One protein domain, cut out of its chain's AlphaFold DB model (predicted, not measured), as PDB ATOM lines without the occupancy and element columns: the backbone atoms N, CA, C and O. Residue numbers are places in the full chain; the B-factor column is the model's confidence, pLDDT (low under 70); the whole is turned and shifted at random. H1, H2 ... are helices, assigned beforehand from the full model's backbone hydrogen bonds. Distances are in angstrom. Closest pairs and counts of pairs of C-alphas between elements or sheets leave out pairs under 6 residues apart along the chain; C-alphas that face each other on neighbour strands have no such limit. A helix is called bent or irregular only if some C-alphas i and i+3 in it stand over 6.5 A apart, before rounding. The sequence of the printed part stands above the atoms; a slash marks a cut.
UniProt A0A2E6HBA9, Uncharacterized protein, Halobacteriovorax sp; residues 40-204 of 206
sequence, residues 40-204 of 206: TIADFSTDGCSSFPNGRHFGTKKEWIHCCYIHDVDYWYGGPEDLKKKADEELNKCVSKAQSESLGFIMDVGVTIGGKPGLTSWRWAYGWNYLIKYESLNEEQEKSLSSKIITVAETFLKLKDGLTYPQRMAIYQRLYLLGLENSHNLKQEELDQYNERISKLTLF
ATOM      1  N   THR A  40      23.633  26.746   5.620       88.81
ATOM      2  CA  THR A  40      24.621  27.807   5.552       88.81
ATOM      3  C   THR A  40      25.897  27.384   6.269       88.81
ATOM      4  O   THR A  40      25.895  26.942   7.419       88.81
ATOM      5  N   ILE A  41      27.013  27.542   5.570       95.62
ATOM      6  CA  ILE A  41      28.352  27.351   6.121       95.62
ATOM      7  C   ILE A  41      28.947  28.708   6.522       95.62
ATOM      8  O   ILE A  41      28.738  29.725   5.849       95.62
ATOM      9  N   ALA A  42      29.675  28.742   7.635       96.06
ATOM     10  CA  ALA A  42      30.438  29.912   8.054       96.06
ATOM     11  C   ALA A  42      31.658  30.134   7.146       96.06
ATOM     12  O   ALA A  42      32.130  29.206   6.488       96.06
ATOM     13  N   ASP A  43      32.201  31.355   7.150       97.69
ATOM     14  CA  ASP A  43      33.478  31.649   6.493       97.69
ATOM     15  C   ASP A  43      34.573  30.698   7.001       97.69
ATOM     16  O   ASP A  43      34.612  30.346   8.187       97.69
ATOM     17  N   PHE A  44      35.475  30.294   6.108       98.19
ATOM     18  CA  PHE A  44      36.593  29.441   6.476       98.19
ATOM     19  C   PHE A  44      37.455  30.121   7.542       98.19
ATOM     20  O   PHE A  44      37.837  31.288   7.427       98.19
ATOM     21  N   SER A  45      37.796  29.359   8.573       96.94
ATOM     22  CA  SER A  45      38.724  29.764   9.621       96.94
ATOM     23  C   SER A  45      39.586  28.576  10.018       96.94
ATOM     24  O   SER A  45      39.163  27.433   9.888       96.94
ATOM     25  N   THR A  46      40.795  28.852  10.488       96.88
ATOM     26  CA  THR A  46      41.764  27.855  10.952       96.88
ATOM     27  C   THR A  46      42.445  28.402  12.199       96.88
ATOM     28  O   THR A  46      42.758  29.596  12.271       96.88
ATOM     29  N   ASP A  47      42.672  27.538  13.184       93.81
ATOM     30  CA  ASP A  47      43.498  27.827  14.358       93.81
ATOM     31  C   ASP A  47      44.917  27.231  14.230       93.81
ATOM     32  O   ASP A  47      45.724  27.306  15.161       93.81
ATOM     33  N   GLY A  48      45.263  26.712  13.046       94.31
ATOM     34  CA  GLY A  48      46.499  25.988  12.781       94.31
ATOM     35  C   GLY A  48      46.314  24.505  13.064       94.31
ATOM     36  O   GLY A  48      45.408  23.881  12.542       94.31
ATOM     37  N   CYS A  49      47.185  23.906  13.870       95.44
ATOM     38  CA  CYS A  49      47.075  22.488  14.229       95.44
ATOM     39  C   CYS A  49      46.208  22.258  15.485       95.44
ATOM     40  O   CYS A  49      46.426  21.301  16.232       95.44
ATOM     41  N   SER A  50      45.261  23.165  15.745       93.75
ATOM     42  CA  SER A  50      44.336  23.173  16.878       93.75
ATOM     43  C   SER A  50      44.984  22.927  18.245       93.75
ATOM     44  O   SER A  50      45.652  23.795  18.804       93.75
ATOM     45  N   SER A  51      44.792  21.735  18.820       92.00
ATOM     46  CA  SER A  51      45.355  21.353  20.127       92.00
ATOM     47  C   SER A  51      46.802  20.850  20.041       92.00
ATOM     48  O   SER A  51      47.342  20.349  21.027       92.00
ATOM     49  N   PHE A  52      47.430  20.974  18.871       93.69
ATOM     50  CA  PHE A  52      48.798  20.563  18.593       93.69
ATOM     51  C   PHE A  52      49.661  21.783  18.210       93.69
ATOM     52  O   PHE A  52      49.167  22.714  17.574       93.69
ATOM     53  N   PRO A  53      50.960  21.828  18.566       93.31
ATOM     54  CA  PRO A  53      51.842  22.907  18.120       93.31
ATOM     55  C   PRO A  53      51.933  22.990  16.591       93.31
ATOM     56  O   PRO A  53      51.906  21.967  15.923       93.31
ATOM     57  N   ASN A  54      52.142  24.191  16.042       92.94
ATOM     58  CA  ASN A  54      52.348  24.430  14.599       92.94
ATOM     59  C   ASN A  54      53.766  24.053  14.089       92.94
ATOM     60  O   ASN A  54      54.048  24.096  12.883       92.94
ATOM     61  N   GLY A  55      54.675  23.725  15.013       91.56
ATOM     62  CA  GLY A  55      56.084  23.398  14.787       91.56
ATOM     63  C   GLY A  55      56.805  23.040  16.095       91.56
ATOM     64  O   GLY A  55      56.241  23.186  17.182       91.56
ATOM     65  N   ARG A  56      58.070  22.595  16.014       85.88
ATOM     66  CA  ARG A  56      58.897  22.164  17.170       85.88
ATOM     67  C   ARG A  56      59.130  23.253  18.220       85.88
ATOM     68  O   ARG A  56      59.438  22.935  19.365       85.88
ATOM     69  N   HIS A  57      59.041  24.528  17.845       75.38
ATOM     70  CA  HIS A  57      59.055  25.636  18.799       75.38
ATOM     71  C   HIS A  57      57.639  26.171  18.930       75.38
ATOM     72  O   HIS A  57      57.065  26.619  17.935       75.38
ATOM     73  N   PHE A  58      57.097  26.113  20.148       61.53
ATOM     74  CA  PHE A  58      55.761  26.599  20.480       61.53
ATOM     75  C   PHE A  58      55.509  27.975  19.835       61.53
ATOM     76  O   PHE A  58      56.191  28.951  20.140       61.53
ATOM     77  N   GLY A  59      54.568  28.027  18.889       57.06
ATOM     78  CA  GLY A  59      54.064  29.246  18.246       57.06
ATOM     79  C   GLY A  59      54.977  29.955  17.233       57.06
ATOM     80  O   GLY A  59      54.451  30.630  16.352       57.06
ATOM     81  N   THR A  60      56.306  29.820  17.305       65.12
ATOM     82  CA  THR A  60      57.231  30.635  16.484       65.12
ATOM     83  C   THR A  60      57.743  29.940  15.225       65.12
ATOM     84  O   THR A  60      58.046  30.615  14.242       65.12
ATOM     85  N   LYS A  61      57.819  28.603  15.213       78.94
ATOM     86  CA  LYS A  61      58.161  27.837  14.006       78.94
ATOM     87  C   LYS A  61      56.909  27.287  13.336       78.94
ATOM     88  O   LYS A  61      56.066  26.671  13.978       78.94
ATOM     89  N   LYS A  62      56.842  27.474  12.020       86.50
ATOM     90  CA  LYS A  62      55.769  27.015  11.136       86.50
ATOM     91  C   LYS A  62      56.261  25.823  10.310       86.50
ATOM     92  O   LYS A  62      56.510  25.964   9.121       86.50
ATOM     93  N   GLU A  63      56.482  24.666  10.931       92.50
ATOM     94  CA  GLU A  63      57.085  23.504  10.239       92.50
ATOM     95  C   GLU A  63      56.037  22.661   9.497       92.50
ATOM     96  O   GLU A  63      56.225  22.332   8.326       92.50
ATOM     97  N   TRP A  64      54.896  22.380  10.126       96.12
ATOM     98  CA  TRP A  64      53.831  21.546   9.546       96.12
ATOM     99  C   TRP A  64      52.462  22.233   9.516       96.12
ATOM    100  O   TRP A  64      51.485  21.629   9.090       96.12
ATOM    101  N   ILE A  65      52.387  23.520   9.872       96.00
ATOM    102  CA  ILE A  65      51.141  24.306   9.823       96.00
ATOM    103  C   ILE A  65      50.447  24.274   8.453       96.00
ATOM    104  O   ILE A  65      49.230  24.341   8.379       96.00
ATOM    105  N   HIS A  66      51.205  24.143   7.363       97.31
ATOM    106  CA  HIS A  66      50.649  24.017   6.017       97.31
ATOM    107  C   HIS A  66      49.865  22.716   5.811       97.31
ATOM    108  O   HIS A  66      48.862  22.731   5.108       97.31
ATOM    109  N   CYS A  67      50.284  21.622   6.452       98.38
ATOM    110  CA  CYS A  67      49.536  20.368   6.459       98.38
ATOM    111  C   CYS A  67      48.214  20.535   7.212       98.38
ATOM    112  O   CYS A  67      47.178  20.110   6.718       98.38
ATOM    113  N   CYS A  68      48.247  21.210   8.365       98.12
ATOM    114  CA  CYS A  68      47.053  21.484   9.166       98.12
ATOM    115  C   CYS A  68      46.088  22.423   8.439       98.12
ATOM    116  O   CYS A  68      44.898  22.176   8.425       98.12
ATOM    117  N   TYR A  69      46.597  23.442   7.743       98.12
ATOM    118  CA  TYR A  69      45.765  24.324   6.929       98.12
ATOM    119  C   TYR A  69      45.005  23.556   5.835       98.12
ATOM    120  O   TYR A  69      43.819  23.783   5.634       98.12
ATOM    121  N   ILE A  70      45.692  22.661   5.114       98.56
ATOM    122  CA  ILE A  70      45.076  21.827   4.068       98.56
ATOM    123  C   ILE A  70      44.018  20.902   4.682       98.56
ATOM    124  O   ILE A  70      42.913  20.819   4.159       98.56
ATOM    125  N   HIS A  71      44.343  20.268   5.809       98.69
ATOM    126  CA  HIS A  71      43.430  19.393   6.546       98.69
ATOM    127  C   HIS A  71      42.188  20.136   7.056       98.69
ATOM    128  O   HIS A  71      41.075  19.660   6.861       98.69
ATOM    129  N   ASP A  72      42.365  21.341   7.602       98.69
ATOM    130  CA  ASP A  72      41.283  22.214   8.062       98.69
ATOM    131  C   ASP A  72      40.334  22.593   6.924       98.69
ATOM    132  O   ASP A  72      39.129  22.664   7.146       98.69
ATOM    133  N   VAL A  73      40.836  22.808   5.699       98.56
ATOM    134  CA  VAL A  73      39.972  23.063   4.532       98.56
ATOM    135  C   VAL A  73      39.009  21.900   4.316       98.56
ATOM    136  O   VAL A  73      37.815  22.142   4.153       98.56
ATOM    137  N   ASP A  74      39.495  20.661   4.378       98.31
ATOM    138  CA  ASP A  74      38.662  19.466   4.197       98.31
ATOM    139  C   ASP A  74      37.703  19.264   5.380       98.31
ATOM    140  O   ASP A  74      36.518  18.966   5.213       98.31
ATOM    141  N   TYR A  75      38.197  19.503   6.594       98.31
ATOM    142  CA  TYR A  75      37.425  19.420   7.829       98.31
ATOM    143  C   TYR A  75      36.338  20.489   7.943       98.31
ATOM    144  O   TYR A  75      35.306  20.244   8.571       98.31
ATOM    145  N   TRP A  76      36.546  21.660   7.350       98.38
ATOM    146  CA  TRP A  76      35.601  22.767   7.380       98.38
ATOM    147  C   TRP A  76      34.300  22.396   6.675       98.38
ATOM    148  O   TRP A  76      33.229  22.522   7.278       98.38
ATOM    149  N   TYR A  77      34.388  21.898   5.439       97.12
ATOM    150  CA  TYR A  77      33.204  21.566   4.649       97.12
ATOM    151  C   TYR A  77      32.690  20.140   4.894       97.12
ATOM    152  O   TYR A  77      31.487  19.909   4.779       97.12
ATOM    153  N   GLY A  78      33.550  19.203   5.303       97.06
ATOM    154  CA  GLY A  78      33.152  17.848   5.672       97.06
ATOM    155  C   GLY A  78      32.732  16.965   4.489       97.06
ATOM    156  O   GLY A  78      33.269  17.060   3.391       97.06
ATOM    157  N   GLY A  79      31.790  16.047   4.718       96.69
ATOM    158  CA  GLY A  79      31.338  15.069   3.722       96.69
ATOM    159  C   GLY A  79      31.299  13.636   4.262       96.69
ATOM    160  O   GLY A  79      31.342  13.437   5.483       96.69
ATOM    161  N   PRO A  80      31.226  12.622   3.382       97.62
ATOM    162  CA  PRO A  80      31.169  11.225   3.794       97.62
ATOM    163  C   PRO A  80      32.427  10.727   4.525       97.62
ATOM    164  O   PRO A  80      33.490  11.349   4.500       97.62
ATOM    165  N   GLU A  81      32.300   9.609   5.249       97.62
ATOM    166  CA  GLU A  81      33.341   9.114   6.168       97.62
ATOM    167  C   GLU A  81      34.666   8.777   5.458       97.62
ATOM    168  O   GLU A  81      35.741   8.911   6.042       97.62
ATOM    169  N   ASP A  82      34.608   8.343   4.201       98.12
ATOM    170  CA  ASP A  82      35.779   8.079   3.364       98.12
ATOM    171  C   ASP A  82      36.560   9.357   3.031       98.12
ATOM    172  O   ASP A  82      37.791   9.320   3.040       98.12
ATOM    173  N   LEU A  83      35.883  10.495   2.835       97.88
ATOM    174  CA  LEU A  83      36.555  11.789   2.677       97.88
ATOM    175  C   LEU A  83      37.282  12.198   3.957       97.88
ATOM    176  O   LEU A  83      38.419  12.659   3.877       97.88
ATOM    177  N   LYS A  84      36.686  11.955   5.131       98.25
ATOM    178  CA  LYS A  84      37.382  12.185   6.406       98.25
ATOM    179  C   LYS A  84      38.631  11.314   6.520       98.25
ATOM    180  O   LYS A  84      39.698  11.819   6.848       98.25
ATOM    181  N   LYS A  85      38.505  10.011   6.244       98.44
ATOM    182  CA  LYS A  85      39.641   9.071   6.287       98.44
ATOM    183  C   LYS A  85      40.753   9.515   5.345       98.44
ATOM    184  O   LYS A  85      41.912   9.533   5.740       98.44
ATOM    185  N   LYS A  86      40.396   9.936   4.130       98.50
ATOM    186  CA  LYS A  86      41.351  10.471   3.161       98.50
ATOM    187  C   LYS A  86      42.055  11.728   3.685       98.50
ATOM    188  O   LYS A  86      43.278  11.783   3.600       98.50
ATOM    189  N   ALA A  87      41.316  12.685   4.248       98.50
ATOM    190  CA  ALA A  87      41.895  13.903   4.818       98.50
ATOM    191  C   ALA A  87      42.895  13.578   5.945       98.50
ATOM    192  O   ALA A  87      44.008  14.103   5.960       98.50
ATOM    193  N   ASP A  88      42.545  12.657   6.846       98.69
ATOM    194  CA  ASP A  88      43.418  12.221   7.946       98.69
ATOM    195  C   ASP A  88      44.686  11.508   7.439       98.69
ATOM    196  O   ASP A  88      45.800  11.792   7.890       98.69
ATOM    197  N   GLU A  89      44.549  10.643   6.431       98.69
ATOM    198  CA  GLU A  89      45.688   9.994   5.775       98.69
ATOM    199  C   GLU A  89      46.596  10.993   5.039       98.69
ATOM    200  O   GLU A  89      47.821  10.836   5.020       98.69
ATOM    201  N   GLU A  90      46.023  12.010   4.395       98.62
ATOM    202  CA  GLU A  90      46.769  13.074   3.718       98.62
ATOM    203  C   GLU A  90      47.505  13.966   4.726       98.62
ATOM    204  O   GLU A  90      48.674  14.301   4.494       98.62
ATOM    205  N   LEU A  91      46.895  14.252   5.883       98.75
ATOM    206  CA  LEU A  91      47.562  14.905   7.011       98.75
ATOM    207  C   LEU A  91      48.760  14.077   7.483       98.75
ATOM    208  O   LEU A  91      49.867  14.615   7.581       98.75
ATOM    209  N   ASN A  92      48.569  12.775   7.714       98.69
ATOM    210  CA  ASN A  92      49.639  11.863   8.115       98.69
ATOM    211  C   ASN A  92      50.812  11.920   7.123       98.69
ATOM    212  O   ASN A  92      51.952  12.187   7.513       98.69
ATOM    213  N   LYS A  93      50.536  11.749   5.823       98.75
ATOM    214  CA  LYS A  93      51.556  11.785   4.760       98.75
ATOM    215  C   LYS A  93      52.282  13.131   4.711       98.75
ATOM    216  O   LYS A  93      53.513  13.161   4.618       98.75
ATOM    217  N   CYS A  94      51.545  14.238   4.792       98.62
ATOM    218  CA  CYS A  94      52.116  15.582   4.746       98.62
ATOM    219  C   CYS A  94      53.041  15.844   5.942       98.62
ATOM    220  O   CYS A  94      54.196  16.235   5.757       98.62
ATOM    221  N   VAL A  95      52.572  15.567   7.162       98.38
ATOM    222  CA  VAL A  95      53.345  15.769   8.396       98.38
ATOM    223  C   VAL A  95      54.551  14.830   8.451       98.38
ATOM    224  O   VAL A  95      55.643  15.257   8.834       98.38
ATOM    225  N   SER A  96      54.388  13.582   8.003       98.38
ATOM    226  CA  SER A  96      55.477  12.606   7.909       98.38
ATOM    227  C   SER A  96      56.617  13.106   7.033       98.38
ATOM    228  O   SER A  96      57.783  13.020   7.416       98.38
ATOM    229  N   LYS A  97      56.278  13.709   5.888       97.81
ATOM    230  CA  LYS A  97      57.248  14.330   4.982       97.81
ATOM    231  C   LYS A  97      57.847  15.620   5.548       97.81
ATOM    232  O   LYS A  97      59.031  15.879   5.349       97.81
ATOM    233  N   ALA A  98      57.041  16.444   6.215       95.75
ATOM    234  CA  ALA A  98      57.490  17.716   6.774       95.75
ATOM    235  C   ALA A  98      58.407  17.540   7.999       95.75
ATOM    236  O   ALA A  98      59.209  18.427   8.299       95.75
ATOM    237  N   GLN A  99      58.283  16.423   8.722       95.38
ATOM    238  CA  GLN A  99      58.981  16.208   9.988       95.38
ATOM    239  C   GLN A  99      59.447  14.753  10.168       95.38
ATOM    240  O   GLN A  99      60.650  14.506  10.096       95.38
ATOM    241  N   SER A 100      58.530  13.824  10.464       97.00
ATOM    242  CA  SER A 100      58.814  12.396  10.683       97.00
ATOM    243  C   SER A 100      57.540  11.561  10.674       97.00
ATOM    244  O   SER A 100      56.482  12.027  11.102       97.00
ATOM    245  N   GLU A 101      57.674  10.292  10.287       98.12
ATOM    246  CA  GLU A 101      56.590   9.302  10.293       98.12
ATOM    247  C   GLU A 101      55.906   9.176  11.659       98.12
ATOM    248  O   GLU A 101      54.680   9.138  11.747       98.12
ATOM    249  N   SER A 102      56.684   9.196  12.749       98.12
ATOM    250  CA  SER A 102      56.128   9.131  14.103       98.12
ATOM    251  C   SER A 102      55.206  10.305  14.420       98.12
ATOM    252  O   SER A 102      54.181  10.115  15.069       98.12
ATOM    253  N   LEU A 103      55.547  11.517  13.964       97.25
ATOM    254  CA  LEU A 103      54.711  12.686  14.212       97.25
ATOM    255  C   LEU A 103      53.433  12.639  13.369       97.25
ATOM    256  O   LEU A 103      52.359  12.922  13.897       97.25
ATOM    257  N   GLY A 104      53.544  12.246  12.095       98.25
ATOM    258  CA  GLY A 104      52.386  12.076  11.217       98.25
ATOM    259  C   GLY A 104      51.386  11.073  11.782       98.25
ATOM    260  O   GLY A 104      50.207  11.394  11.908       98.25
ATOM    261  N   PHE A 105      51.871   9.917  12.241       98.38
ATOM    262  CA  PHE A 105      51.041   8.902  12.889       98.38
ATOM    263  C   PHE A 105      50.372   9.399  14.182       98.38
ATOM    264  O   PHE A 105      49.194   9.133  14.413       98.38
ATOM    265  N   ILE A 106      51.087  10.146  15.033       98.31
ATOM    266  CA  ILE A 106      50.500  10.716  16.261       98.31
ATOM    267  C   ILE A 106      49.359  11.683  15.925       98.31
ATOM    268  O   ILE A 106      48.310  11.640  16.572       98.31
ATOM    269  N   MET A 107      49.556  12.551  14.929       98.12
ATOM    270  CA  MET A 107      48.532  13.513  14.523       98.12
ATOM    271  C   MET A 107      47.315  12.815  13.909       98.12
ATOM    272  O   MET A 107      46.198  13.156  14.287       98.12
ATOM    273  N   ASP A 108      47.523  11.794  13.074       98.31
ATOM    274  CA  ASP A 108      46.478  10.937  12.488       98.31
ATOM    275  C   ASP A 108      45.574  10.295  13.556       98.31
ATOM    276  O   ASP A 108      44.349  10.459  13.557       98.31
ATOM    277  N   VAL A 109      46.176   9.653  14.563       98.06
ATOM    278  CA  VAL A 109      45.429   9.084  15.698       98.06
ATOM    279  C   VAL A 109      44.643  10.173  16.441       98.06
ATOM    280  O   VAL A 109      43.482   9.966  16.812       98.06
ATOM    281  N   GLY A 110      45.252  11.347  16.632       97.62
ATOM    282  CA  GLY A 110      44.613  12.501  17.262       97.62
ATOM    283  C   GLY A 110      43.350  12.958  16.525       97.62
ATOM    284  O   GLY A 110      42.296  13.097  17.151       97.62
ATOM    285  N   VAL A 111      43.423  13.138  15.204       97.94
ATOM    286  CA  VAL A 111      42.291  13.603  14.380       97.94
ATOM    287  C   VAL A 111      41.258  12.506  14.106       97.94
ATOM    288  O   VAL A 111      40.063  12.796  13.985       97.94
ATOM    289  N   THR A 112      41.662  11.235  14.126       97.44
ATOM    290  CA  THR A 112      40.746  10.088  14.072       97.44
ATOM    291  C   THR A 112      39.806  10.071  15.283       97.44
ATOM    292  O   THR A 112      38.613   9.775  15.156       97.44
ATOM    293  N   ILE A 113      40.324  10.407  16.469       96.19
ATOM    294  CA  ILE A 113      39.548  10.415  17.715       96.19
ATOM    295  C   ILE A 113      38.843  11.757  17.904       96.19
ATOM    296  O   ILE A 113      37.618  11.791  17.998       96.19
ATOM    297  N   GLY A 114      39.606  12.850  17.961       95.75
ATOM    298  CA  GLY A 114      39.109  14.186  18.291       95.75
ATOM    299  C   GLY A 114      38.366  14.878  17.149       95.75
ATOM    300  O   GLY A 114      37.523  15.735  17.400       95.75
ATOM    301  N   GLY A 115      38.617  14.470  15.904       96.38
ATOM    302  CA  GLY A 115      37.971  15.024  14.715       96.38
ATOM    303  C   GLY A 115      36.591  14.440  14.423       96.38
ATOM    304  O   GLY A 115      36.029  14.706  13.366       96.38
ATOM    305  N   LYS A 116      36.025  13.609  15.306       96.50
ATOM    306  CA  LYS A 116      34.673  13.070  15.110       96.50
ATOM    307  C   LYS A 116      33.611  14.180  15.184       96.50
ATOM    308  O   LYS A 116      33.749  15.091  16.007       96.50
ATOM    309  N   PRO A 117      32.525  14.085  14.395       94.00
ATOM    310  CA  PRO A 117      31.405  15.017  14.479       94.00
ATOM    311  C   PRO A 117      30.887  15.155  15.921       94.00
ATOM    312  O   PRO A 117      30.711  14.170  16.634       94.00
ATOM    313  N   GLY A 118      30.639  16.393  16.341       89.25
ATOM    314  CA  GLY A 118      30.109  16.763  17.654       89.25
ATOM    315  C   GLY A 118      31.085  16.671  18.833       89.25
ATOM    316  O   GLY A 118      30.648  16.897  19.956       89.25
ATOM    317  N   LEU A 119      32.368  16.342  18.630       89.62
ATOM    318  CA  LEU A 119      33.296  16.125  19.751       89.62
ATOM    319  C   LEU A 119      34.144  17.352  20.116       89.62
ATOM    320  O   LEU A 119      34.337  17.641  21.296       89.62
ATOM    321  N   THR A 120      34.663  18.070  19.120       93.62
ATOM    322  CA  THR A 120      35.566  19.218  19.307       93.62
ATOM    323  C   THR A 120      35.124  20.422  18.468       93.62
ATOM    324  O   THR A 120      34.230  20.325  17.620       93.62
ATOM    325  N   SER A 121      35.727  21.590  18.707       92.81
ATOM    326  CA  SER A 121      35.490  22.778  17.873       92.81
ATOM    327  C   SER A 121      36.050  22.615  16.458       92.81
ATOM    328  O   SER A 121      35.431  23.105  15.526       92.81
ATOM    329  N   TRP A 122      37.143  21.862  16.306       94.12
ATOM    330  CA  TRP A 122      37.827  21.494  15.054       94.12
ATOM    331  C   TRP A 122      37.385  20.115  14.526       94.12
ATOM    332  O   TRP A 122      38.127  19.392  13.871       94.12
ATOM    333  N   ARG A 123      36.163  19.696  14.860       96.06
ATOM    334  CA  ARG A 123      35.551  18.446  14.381       96.06
ATOM    335  C   ARG A 123      35.395  18.424  12.858       96.06
ATOM    336  O   ARG A 123      35.316  19.464  12.220       96.06
ATOM    337  N   TRP A 124      35.205  17.237  12.295       98.00
ATOM    338  CA  TRP A 124      34.719  17.089  10.926       98.00
ATOM    339  C   TRP A 124      33.421  17.879  10.705       98.00
ATOM    340  O   TRP A 124      32.523  17.840  11.553       98.00
ATOM    341  N   ALA A 125      33.346  18.577   9.572       97.06
ATOM    342  CA  ALA A 125      32.269  19.484   9.189       97.06
ATOM    343  C   ALA A 125      32.079  20.678  10.157       97.06
ATOM    344  O   ALA A 125      30.948  21.096  10.424       97.06
ATOM    345  N   TYR A 126      33.160  21.236  10.722       96.44
ATOM    346  CA  TYR A 126      33.044  22.316  11.718       96.44
ATOM    347  C   TYR A 126      32.523  23.645  11.159       96.44
ATOM    348  O   TYR A 126      32.077  24.481  11.948       96.44
ATOM    349  N   GLY A 127      32.577  23.855   9.841       96.38
ATOM    350  CA  GLY A 127      32.085  25.073   9.196       96.38
ATOM    351  C   GLY A 127      30.573  25.236   9.270       96.38
ATOM    352  O   GLY A 127      30.064  26.352   9.158       96.38
ATOM    353  N   TRP A 128      29.848  24.138   9.464       94.94
ATOM    354  CA  TRP A 128      28.396  24.131   9.523       94.94
ATOM    355  C   TRP A 128      27.908  24.505  10.919       94.94
ATOM    356  O   TRP A 128      28.421  24.035  11.941       94.94
ATOM    357  N   ASN A 129      26.870  25.335  10.967       87.62
ATOM    358  CA  ASN A 129      26.246  25.770  12.216       87.62
ATOM    359  C   ASN A 129      25.241  24.755  12.797       87.62
ATOM    360  O   ASN A 129      24.505  25.069  13.731       87.62
ATOM    361  N   TYR A 130      25.246  23.534  12.271       86.56
ATOM    362  CA  TYR A 130      24.562  22.357  12.790       86.56
ATOM    363  C   TYR A 130      25.455  21.132  12.570       86.56
ATOM    364  O   TYR A 130      26.464  21.179  11.860       86.56
ATOM    365  N   LEU A 131      25.117  20.021  13.219       87.25
ATOM    366  CA  LEU A 131      25.910  18.803  13.133       87.25
ATOM    367  C   LEU A 131      25.669  18.055  11.812       87.25
ATOM    368  O   LEU A 131      24.708  17.299  11.698       87.25
ATOM    369  N   ILE A 132      26.606  18.176  10.871       88.81
ATOM    370  CA  ILE A 132      26.754  17.228   9.761       88.81
ATOM    371  C   ILE A 132      27.688  16.105  10.215       88.81
ATOM    372  O   ILE A 132      28.762  16.359  10.761       88.81
ATOM    373  N   LYS A 133      27.259  14.851  10.041       91.25
ATOM    374  CA  LYS A 133      28.073  13.683  10.399       91.25
ATOM    375  C   LYS A 133      28.933  13.251   9.218       91.25
ATOM    376  O   LYS A 133      29.972  13.840   8.978       91.25
ATOM    377  N   TYR A 134      28.504  12.228   8.495       96.06
ATOM    378  CA  TYR A 134      29.255  11.620   7.400       96.06
ATOM    379  C   TYR A 134      28.392  11.570   6.142       96.06
ATOM    380  O   TYR A 134      28.302  10.546   5.468       96.06
ATOM    381  N   GLU A 135      27.673  12.656   5.891       92.94
ATOM    382  CA  GLU A 135      26.693  12.762   4.817       92.94
ATOM    383  C   GLU A 135      27.289  13.555   3.656       92.94
ATOM    384  O   GLU A 135      28.085  14.472   3.862       92.94
ATOM    385  N   SER A 136      26.914  13.184   2.432       94.56
ATOM    386  CA  SER A 136      27.201  13.999   1.254       94.56
ATOM    387  C   SER A 136      26.455  15.322   1.344       94.56
ATOM    388  O   SER A 136      25.336  15.370   1.857       94.56
ATOM    389  N   LEU A 137      27.063  16.377   0.803       93.56
ATOM    390  CA  LEU A 137      26.391  17.659   0.697       93.56
ATOM    391  C   LEU A 137      25.241  17.565  -0.318       93.56
ATOM    392  O   LEU A 137      25.367  16.930  -1.362       93.56
ATOM    393  N   ASN A 138      24.104  18.168   0.007       92.62
ATOM    394  CA  ASN A 138      23.009  18.395  -0.926       92.62
ATOM    395  C   ASN A 138      23.258  19.670  -1.750       92.62
ATOM    396  O   ASN A 138      24.116  20.479  -1.413       92.62
ATOM    397  N   GLU A 139      22.463  19.890  -2.796       92.56
ATOM    398  CA  GLU A 139      22.644  21.017  -3.723       92.56
ATOM    399  C   GLU A 139      22.658  22.398  -3.029       92.56
ATOM    400  O   GLU A 139      23.390  23.299  -3.438       92.56
ATOM    401  N   GLU A 140      21.866  22.598  -1.970       91.69
ATOM    402  CA  GLU A 140      21.842  23.870  -1.235       91.69
ATOM    403  C   GLU A 140      23.118  24.062  -0.406       91.69
ATOM    404  O   GLU A 140      23.715  25.141  -0.419       91.69
ATOM    405  N   GLN A 141      23.571  22.999   0.259       94.44
ATOM    406  CA  GLN A 141      24.831  22.981   0.995       94.44
ATOM    407  C   GLN A 141      26.025  23.197   0.052       94.44
ATOM    408  O   GLN A 141      26.897  24.010   0.348       94.44
ATOM    409  N   GLU A 142      26.055  22.538  -1.106       94.88
ATOM    410  CA  GLU A 142      27.110  22.724  -2.107       94.88
ATOM    411  C   GLU A 142      27.166  24.172  -2.605       94.88
ATOM    412  O   GLU A 142      28.241  24.771  -2.634       94.88
ATOM    413  N   LYS A 143      26.015  24.789  -2.901       93.81
ATOM    414  CA  LYS A 143      25.951  26.216  -3.261       93.81
ATOM    415  C   LYS A 143      26.438  27.115  -2.130       93.81
ATOM    416  O   LYS A 143      27.197  28.056  -2.379       93.81
ATOM    417  N   SER A 144      26.037  26.833  -0.886       94.62
ATOM    418  CA  SER A 144      26.526  27.593   0.265       94.62
ATOM    419  C   SER A 144      28.040  27.456   0.418       94.62
ATOM    420  O   SER A 144      28.697  28.469   0.659       94.62
ATOM    421  N   LEU A 145      28.597  26.254   0.258       96.06
ATOM    422  CA  LEU A 145      30.035  26.002   0.275       96.06
ATOM    423  C   LEU A 145      30.745  26.804  -0.809       96.06
ATOM    424  O   LEU A 145      31.655  27.574  -0.500       96.06
ATOM    425  N   SER A 146      30.297  26.674  -2.058       95.62
ATOM    426  CA  SER A 146      30.892  27.362  -3.200       95.62
ATOM    427  C   SER A 146      30.930  28.877  -2.980       95.62
ATOM    428  O   SER A 146      31.986  29.482  -3.137       95.62
ATOM    429  N   SER A 147      29.854  29.483  -2.462       94.06
ATOM    430  CA  SER A 147      29.823  30.925  -2.145       94.06
ATOM    431  C   SER A 147      30.856  31.383  -1.096       94.06
ATOM    432  O   SER A 147      31.111  32.579  -0.953       94.06
ATOM    433  N   LYS A 148      31.457  30.449  -0.346       96.38
ATOM    434  CA  LYS A 148      32.393  30.727   0.749       96.38
ATOM    435  C   LYS A 148      33.832  30.315   0.467       96.38
ATOM    436  O   LYS A 148      34.709  30.743   1.214       96.38
ATOM    437  N   ILE A 149      34.134  29.577  -0.605       96.56
ATOM    438  CA  ILE A 149      35.508  29.088  -0.849       96.56
ATOM    439  C   ILE A 149      36.539  30.217  -1.005       96.56
ATOM    440  O   ILE A 149      37.718  30.018  -0.717       96.56
ATOM    441  N   ILE A 150      36.119  31.422  -1.412       95.50
ATOM    442  CA  ILE A 150      37.004  32.593  -1.497       95.50
ATOM    443  C   ILE A 150      37.640  32.932  -0.140       95.50
ATOM    444  O   ILE A 150      38.805  33.329  -0.079       95.50
ATOM    445  N   THR A 151      36.917  32.687   0.958       96.94
ATOM    446  CA  THR A 151      37.387  32.947   2.327       96.94
ATOM    447  C   THR A 151      38.572  32.055   2.708       96.94
ATOM    448  O   THR A 151      39.414  32.459   3.516       96.94
ATOM    449  N   VAL A 152      38.719  30.891   2.060       96.56
ATOM    450  CA  VAL A 152      39.910  30.042   2.170       96.56
ATOM    451  C   VAL A 152      41.120  30.803   1.626       96.56
ATOM    452  O   VAL A 152      42.066  31.084   2.360       96.56
ATOM    453  N   ALA A 153      41.062  31.259   0.371       94.19
ATOM    454  CA  ALA A 153      42.151  32.020  -0.248       94.19
ATOM    455  C   ALA A 153      42.507  33.296   0.539       94.19
ATOM    456  O   ALA A 153      43.683  33.620   0.726       94.19
ATOM    457  N   GLU A 154      41.504  34.010   1.051       93.88
ATOM    458  CA  GLU A 154      41.709  35.196   1.887       93.88
ATOM    459  C   GLU A 154      42.375  34.886   3.228       93.88
ATOM    460  O   GLU A 154      43.239  35.645   3.676       93.88
ATOM    461  N   THR A 155      42.004  33.777   3.865       95.12
ATOM    462  CA  THR A 155      42.627  33.332   5.114       95.12
ATOM    463  C   THR A 155      44.074  32.910   4.877       95.12
ATOM    464  O   THR A 155      44.957  33.285   5.652       95.12
ATOM    465  N   PHE A 156      44.359  32.220   3.770       93.50
ATOM    466  CA  PHE A 156      45.728  31.859   3.415       93.50
ATOM    467  C   PHE A 156      46.618  33.090   3.189       93.50
ATOM    468  O   PHE A 156      47.743  33.129   3.687       93.50
ATOM    469  N   LEU A 157      46.112  34.134   2.524       90.88
ATOM    470  CA  LEU A 157      46.859  35.382   2.321       90.88
ATOM    471  C   LEU A 157      47.319  36.039   3.627       90.88
ATOM    472  O   LEU A 157      48.373  36.670   3.639       90.88
ATOM    473  N   LYS A 158      46.556  35.881   4.715       89.81
ATOM    474  CA  LYS A 158      46.923  36.371   6.055       89.81
ATOM    475  C   LYS A 158      47.950  35.463   6.742       89.81
ATOM    476  O   LYS A 158      48.741  35.934   7.551       89.81
ATOM    477  N   LEU A 159      47.943  34.164   6.432       88.06
ATOM    478  CA  LEU A 159      48.815  33.162   7.052       88.06
ATOM    479  C   LEU A 159      50.180  33.012   6.360       88.06
ATOM    480  O   LEU A 159      51.140  32.584   7.013       88.06
ATOM    481  N   LYS A 160      50.256  33.331   5.060       87.75
ATOM    482  CA  LYS A 160      51.386  33.015   4.166       87.75
ATOM    483  C   LYS A 160      52.741  33.525   4.658       87.75
ATOM    484  O   LYS A 160      53.775  32.934   4.337       87.75
ATOM    485  N   ASP A 161      52.737  34.617   5.419       86.81
ATOM    486  CA  ASP A 161      53.952  35.242   5.921       86.81
ATOM    487  C   ASP A 161      54.623  34.317   6.946       86.81
ATOM    488  O   ASP A 161      54.004  33.829   7.895       86.81
ATOM    489  N   GLY A 162      55.906  34.024   6.737       85.19
ATOM    490  CA  GLY A 162      56.657  33.065   7.554       85.19
ATOM    491  C   GLY A 162      56.458  31.593   7.177       85.19
ATOM    492  O   GLY A 162      57.010  30.727   7.854       85.19
ATOM    493  N   LEU A 163      55.706  31.289   6.114       90.88
ATOM    494  CA  LEU A 163      55.796  29.985   5.456       90.88
ATOM    495  C   LEU A 163      57.019  29.943   4.532       90.88
ATOM    496  O   LEU A 163      57.574  30.971   4.143       90.88
ATOM    497  N   THR A 164      57.451  28.745   4.172       91.94
ATOM    498  CA  THR A 164      58.436  28.527   3.107       91.94
ATOM    499  C   THR A 164      57.730  28.390   1.757       91.94
ATOM    500  O   THR A 164      56.531  28.112   1.698       91.94
ATOM    501  N   TYR A 165      58.474  28.543   0.660       91.31
ATOM    502  CA  TYR A 165      57.920  28.389  -0.687       91.31
ATOM    503  C   TYR A 165      57.251  27.016  -0.903       91.31
ATOM    504  O   TYR A 165      56.086  26.993  -1.298       91.31
ATOM    505  N   PRO A 166      57.875  25.869  -0.549       93.50
ATOM    506  CA  PRO A 166      57.219  24.565  -0.687       93.50
ATOM    507  C   PRO A 166      55.899  24.449   0.086       93.50
ATOM    508  O   PRO A 166      54.944  23.854  -0.404       93.50
ATOM    509  N   GLN A 167      55.823  25.050   1.276       94.81
ATOM    510  CA  GLN A 167      54.609  25.042   2.094       94.81
ATOM    511  C   GLN A 167      53.486  25.859   1.456       94.81
ATOM    512  O   GLN A 167      52.340  25.414   1.430       94.81
ATOM    513  N   ARG A 168      53.809  27.039   0.914       93.62
ATOM    514  CA  ARG A 168      52.832  27.853   0.184       93.62
ATOM    515  C   ARG A 168      52.348  27.164  -1.079       93.62
ATOM    516  O   ARG A 168      51.154  27.201  -1.345       93.62
ATOM    517  N   MET A 169      53.241  26.502  -1.810       92.75
ATOM    518  CA  MET A 169      52.869  25.765  -3.016       92.75
ATOM    519  C   MET A 169      51.960  24.573  -2.717       92.75
ATOM    520  O   MET A 169      51.021  24.335  -3.472       92.75
ATOM    521  N   ALA A 170      52.174  23.870  -1.601       95.50
ATOM    522  CA  ALA A 170      51.270  22.805  -1.167       95.50
ATOM    523  C   ALA A 170      49.851  23.336  -0.886       95.50
ATOM    524  O   ALA A 170      48.873  22.766  -1.368       95.50
ATOM    525  N   ILE A 171      49.734  24.461  -0.168       96.00
ATOM    526  CA  ILE A 171      48.432  25.093   0.098       96.00
ATOM    527  C   ILE A 171      47.805  25.593  -1.207       96.00
ATOM    528  O   ILE A 171      46.642  25.304  -1.477       96.00
ATOM    529  N   TYR A 172      48.573  26.287  -2.048       94.12
ATOM    530  CA  TYR A 172      48.112  26.755  -3.355       94.12
ATOM    531  C   TYR A 172      47.521  25.619  -4.193       94.12
ATOM    532  O   TYR A 172      46.450  25.785  -4.770       94.12
ATOM    533  N   GLN A 173      48.179  24.456  -4.228       94.62
ATOM    534  CA  GLN A 173      47.687  23.300  -4.969       94.62
ATOM    535  C   GLN A 173      46.330  22.818  -4.440       94.62
ATOM    536  O   GLN A 173      45.438  22.546  -5.245       94.62
ATOM    537  N   ARG A 174      46.136  22.751  -3.113       96.19
ATOM    538  CA  ARG A 174      44.826  22.397  -2.543       96.19
ATOM    539  C   ARG A 174      43.759  23.423  -2.916       96.19
ATOM    540  O   ARG A 174      42.674  23.024  -3.319       96.19
ATOM    541  N   LEU A 175      44.069  24.715  -2.820       95.25
ATOM    542  CA  LEU A 175      43.141  25.792  -3.179       95.25
ATOM    543  C   LEU A 175      42.775  25.740  -4.667       95.25
ATOM    544  O   LEU A 175      41.606  25.821  -5.019       95.25
ATOM    545  N   TYR A 176      43.745  25.523  -5.551       93.88
ATOM    546  CA  TYR A 176      43.467  25.352  -6.975       93.88
ATOM    547  C   TYR A 176      42.470  24.208  -7.228       93.88
ATOM    548  O   TYR A 176      41.485  24.398  -7.940       93.88
ATOM    549  N   LEU A 177      42.673  23.049  -6.588       95.06
ATOM    550  CA  LEU A 177      41.738  21.921  -6.668       95.06
ATOM    551  C   LEU A 177      40.361  22.265  -6.088       95.06
ATOM    552  O   LEU A 177      39.357  21.956  -6.719       95.06
ATOM    553  N   LEU A 178      40.308  22.968  -4.953       95.44
ATOM    554  CA  LEU A 178      39.054  23.415  -4.343       95.44
ATOM    555  C   LEU A 178      38.244  24.312  -5.294       95.44
ATOM    556  O   LEU A 178      37.025  24.167  -5.400       95.44
ATOM    557  N   GLY A 179      38.917  25.213  -6.015       94.00
ATOM    558  CA  GLY A 179      38.299  26.038  -7.054       94.00
ATOM    559  C   GLY A 179      37.724  25.210  -8.202       94.00
ATOM    560  O   GLY A 179      36.600  25.458  -8.632       94.00
ATOM    561  N   LEU A 180      38.455  24.192  -8.672       93.62
ATOM    562  CA  LEU A 180      37.966  23.277  -9.709       93.62
ATOM    563  C   LEU A 180      36.749  22.473  -9.235       93.62
ATOM    564  O   LEU A 180      35.749  22.415  -9.954       93.62
ATOM    565  N   GLU A 181      36.817  21.913  -8.025       94.19
ATOM    566  CA  GLU A 181      35.745  21.139  -7.383       94.19
ATOM    567  C   GLU A 181      34.438  21.945  -7.302       94.19
ATOM    568  O   GLU A 181      33.363  21.401  -7.535       94.19
ATOM    569  N   ASN A 182      34.527  23.255  -7.058       94.12
ATOM    570  CA  ASN A 182      33.369  24.133  -6.860       94.12
ATOM    571  C   ASN A 182      32.979  24.965  -8.096       94.12
ATOM    572  O   ASN A 182      31.966  25.659  -8.072       94.12
ATOM    573  N   SER A 183      33.751  24.900  -9.183       92.19
ATOM    574  CA  SER A 183      33.582  25.772 -10.359       92.19
ATOM    575  C   SER A 183      32.183  25.729 -10.990       92.19
ATOM    576  O   SER A 183      31.712  26.741 -11.497       92.19
ATOM    577  N   HIS A 184      31.500  24.586 -10.925       91.75
ATOM    578  CA  HIS A 184      30.167  24.382 -11.499       91.75
ATOM    579  C   HIS A 184      29.036  25.079 -10.722       91.75
ATOM    580  O   HIS A 184      27.971  25.320 -11.286       91.75
ATOM    581  N   ASN A 185      29.270  25.408  -9.451       92.06
ATOM    582  CA  ASN A 185      28.299  26.052  -8.562       92.06
ATOM    583  C   ASN A 185      28.548  27.558  -8.391       92.06
ATOM    584  O   ASN A 185      27.739  28.248  -7.769       92.06
ATOM    585  N   LEU A 186      29.650  28.071  -8.938       89.25
ATOM    586  CA  LEU A 186      29.996  29.486  -8.910       89.25
ATOM    587  C   LEU A 186      29.428  30.217 -10.122       89.25
ATOM    588  O   LEU A 186      29.426  29.710 -11.245       89.25
ATOM    589  N   LYS A 187      29.021  31.470  -9.920       90.44
ATOM    590  CA  LYS A 187      28.849  32.403 -11.038       90.44
ATOM    591  C   LYS A 187      30.217  32.715 -11.639       90.44
ATOM    592  O   LYS A 187      31.225  32.724 -10.936       90.44
ATOM    593  N   GLN A 188      30.241  33.064 -12.926       89.81
ATOM    594  CA  GLN A 188      31.486  33.407 -13.619       89.81
ATOM    595  C   GLN A 188      32.279  34.506 -12.891       89.81
ATOM    596  O   GLN A 188      33.480  34.368 -12.717       89.81
ATOM    597  N   GLU A 189      31.604  35.544 -12.393       92.69
ATOM    598  CA  GLU A 189      32.239  36.634 -11.638       92.69
ATOM    599  C   GLU A 189      32.900  36.152 -10.332       92.69
ATOM    600  O   GLU A 189      34.006  36.572 -10.004       92.69
ATOM    601  N   GLU A 190      32.261  35.229  -9.607       91.94
ATOM    602  CA  GLU A 190      32.804  34.654  -8.367       91.94
ATOM    603  C   GLU A 190      34.014  33.758  -8.666       91.94
ATOM    604  O   GLU A 190      35.016  33.791  -7.947       91.94
ATOM    605  N   LEU A 191      33.950  32.993  -9.761       89.38
ATOM    606  CA  LEU A 191      35.062  32.176 -10.241       89.38
ATOM    607  C   LEU A 191      36.242  33.042 -10.705       89.38
ATOM    608  O   LEU A 191      37.390  32.735 -10.384       89.38
ATOM    609  N   ASP A 192      35.979  34.139 -11.412       91.81
ATOM    610  CA  ASP A 192      37.002  35.090 -11.848       91.81
ATOM    611  C   ASP A 192      37.676  35.749 -10.640       91.81
ATOM    612  O   ASP A 192      38.907  35.790 -10.563       91.81
ATOM    613  N   GLN A 193      36.888  36.170  -9.644       92.69
ATOM    614  CA  GLN A 193      37.401  36.711  -8.386       92.69
ATOM    615  C   GLN A 193      38.262  35.684  -7.635       92.69
ATOM    616  O   GLN A 193      39.335  36.024  -7.120       92.69
ATOM    617  N   TYR A 194      37.825  34.423  -7.588       91.94
ATOM    618  CA  TYR A 194      38.591  33.332  -6.993       91.94
ATOM    619  C   TYR A 194      39.926  33.132  -7.709       91.94
ATOM    620  O   TYR A 194      40.982  33.167  -7.075       91.94
ATOM    621  N   ASN A 195      39.901  33.007  -9.034       89.38
ATOM    622  CA  ASN A 195      41.093  32.813  -9.853       89.38
ATOM    623  C   ASN A 195      42.065  33.994  -9.748       89.38
ATOM    624  O   ASN A 195      43.275  33.786  -9.627       89.38
ATOM    625  N   GLU A 196      41.564  35.230  -9.716       90.31
ATOM    626  CA  GLU A 196      42.393  36.413  -9.483       90.31
ATOM    627  C   GLU A 196      43.081  36.327  -8.113       90.31
ATOM    628  O   GLU A 196      44.289  36.560  -8.001       90.31
ATOM    629  N   ARG A 197      42.349  35.935  -7.061       89.44
ATOM    630  CA  ARG A 197      42.903  35.803  -5.706       89.44
ATOM    631  C   ARG A 197      43.960  34.709  -5.624       89.44
ATOM    632  O   ARG A 197      45.010  34.930  -5.022       89.44
ATOM    633  N   ILE A 198      43.700  33.571  -6.259       87.62
ATOM    634  CA  ILE A 198      44.613  32.432  -6.321       87.62
ATOM    635  C   ILE A 198      45.864  32.767  -7.141       87.62
ATOM    636  O   ILE A 198      46.967  32.470  -6.694       87.62
ATOM    637  N   SER A 199      45.750  33.470  -8.271       83.75
ATOM    638  CA  SER A 199      46.918  33.882  -9.071       83.75
ATOM    639  C   SER A 199      47.875  34.807  -8.305       83.75
ATOM    640  O   SER A 199      49.097  34.702  -8.437       83.75
ATOM    641  N   LYS A 200      47.354  35.658  -7.412       80.69
ATOM    642  CA  LYS A 200      48.188  36.483  -6.521       80.69
ATOM    643  C   LYS A 200      49.021  35.635  -5.553       80.69
ATOM    644  O   LYS A 200      50.070  36.087  -5.115       80.69
ATOM    645  N   LEU A 201      48.625  34.401  -5.249       77.00
ATOM    646  CA  LEU A 201      49.426  33.502  -4.410       77.00
ATOM    647  C   LEU A 201      50.681  32.986  -5.122       77.00
ATOM    648  O   LEU A 201      51.665  32.692  -4.453       77.00
ATOM    649  N   THR A 202      50.661  32.892  -6.456       69.94
ATOM    650  CA  THR A 202      51.806  32.442  -7.267       69.94
ATOM    651  C   THR A 202      52.692  33.581  -7.752       69.94
ATOM    652  O   THR A 202      53.870  33.365  -8.011       69.94
ATOM    653  N   LEU A 203      52.134  34.786  -7.902       62.25
ATOM    654  CA  LEU A 203      52.807  35.912  -8.558       62.25
ATOM    655  C   LEU A 203      53.713  36.743  -7.634       62.25
ATOM    656  O   LEU A 203      54.526  37.507  -8.138       62.25
ATOM    657  N   PHE A 204      53.599  36.615  -6.309       56.00
ATOM    658  CA  PHE A 204      54.334  37.474  -5.365       56.00
ATOM    659  C   PHE A 204      55.678  36.916  -4.868       56.00
ATOM    660  O   PHE A 204      56.219  37.444  -3.900       56.00
TER     661      PHE A 204
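AT A GLANCE: This is residues 40 to 204 of the 206 residues of an uncharacterized protein of Halobacteriovorax sp (UniProt A0A2E6HBA9). A flat slab of helices running mostly lengthwise, in which H1, H5, H6 and H7 make an up-and-down bundle, each running against the one before it, and the hairpins H1-H2 and H2-H3 extend it, H2 packing on H1 and H3 on H2. Short H4 sits at one end of H6, residues 40 to 64 run lengthwise past H1 with no named element, and residues 115 to 138 wind round the end where H1 finishes and H2 starts. The bundle is not equally close throughout, since H5 comes near H1 and H6 without clearly touching them. The printed part has 165 residues with seven named helices, H1 to H7 in chain order, and no named strand; its class is all helix. It is compact, with a radius of gyration of the C-alphas of 15.3 A and spans of 43 by 39 by 21 A.

HOW THE PARTS SIT: H6, residues 165 to 185, is the longest helix and the hub, touching three others. With residues 167 to 174 alone it touches residues 66 to 70 of H1, residues 65 to 77; the closest C-alphas, of His 66 and Gln 167, are 5.7 A apart, and the two run the same way at a shallow tilt of 15 degrees. H6 forms a hairpin with H7, residues 188 to 203, opposite ways at 9 degrees, the closest C-alphas being those of Ser 183 and Leu 191, 6.6 A. With residues 182 to 185 alone it touches H4, residues 139 to 146, at Ser 146 and Asn 182, whose C-alphas are closest at 5.5 A; the shallow tilt of 34 degrees is only just short of steep. H5, residues 150 to 159, touches residues 194 to 201 of H7, with the closest C-alphas, of Ile 150 and Tyr 194, 5.8 A apart. H5 is close to H6 but not clearly touching, at 7.0 A between the C-alphas of Ala 153 and Leu 175. Outward from H1, a hairpin leads to H2, residues 81 to 98, opposite ways at 8 degrees, with the closest C-alphas, of Cys 67 and Cys 94, 5.7 A apart. H2 forms a hairpin with H3, residues 101 to 114, where the closest C-alphas, of Asn 92 and Gly 104, are 4.1 A apart. H3 and H6 are apart. Every O i to N i+4 pair is within hydrogen-bond range in H2, H3, H4 and H5, against 8 of 9 in H1, 15 of 17 in H6 and 10 of 12 in H7.

IN THESE COORDINATES: H1 begins at C-alpha 65, (51.141, 24.306, 9.823). H2 is 25.6 A long, H3 19.8 A and H1 18.9 A. H6 is 30.7 A long, from C-alpha 165 at (57.920, 28.389, -0.687); it is irregular, C-alphas 181 and 184 being 7.7 A apart. H7, 22.1 A long, ends at C-alpha 203, (52.807, 35.912, -8.558).

THE WHOLE: The two C-alphas farthest apart are those of Ser 102 and Glu 189, 44.6 A. The printed part has no cut. The link from H3 to H4, 24 residues, is long; the other links are tight. Mean pLDDT of the printed part is 93.0, with residues 58 to 60 and 202 to 204 under 70.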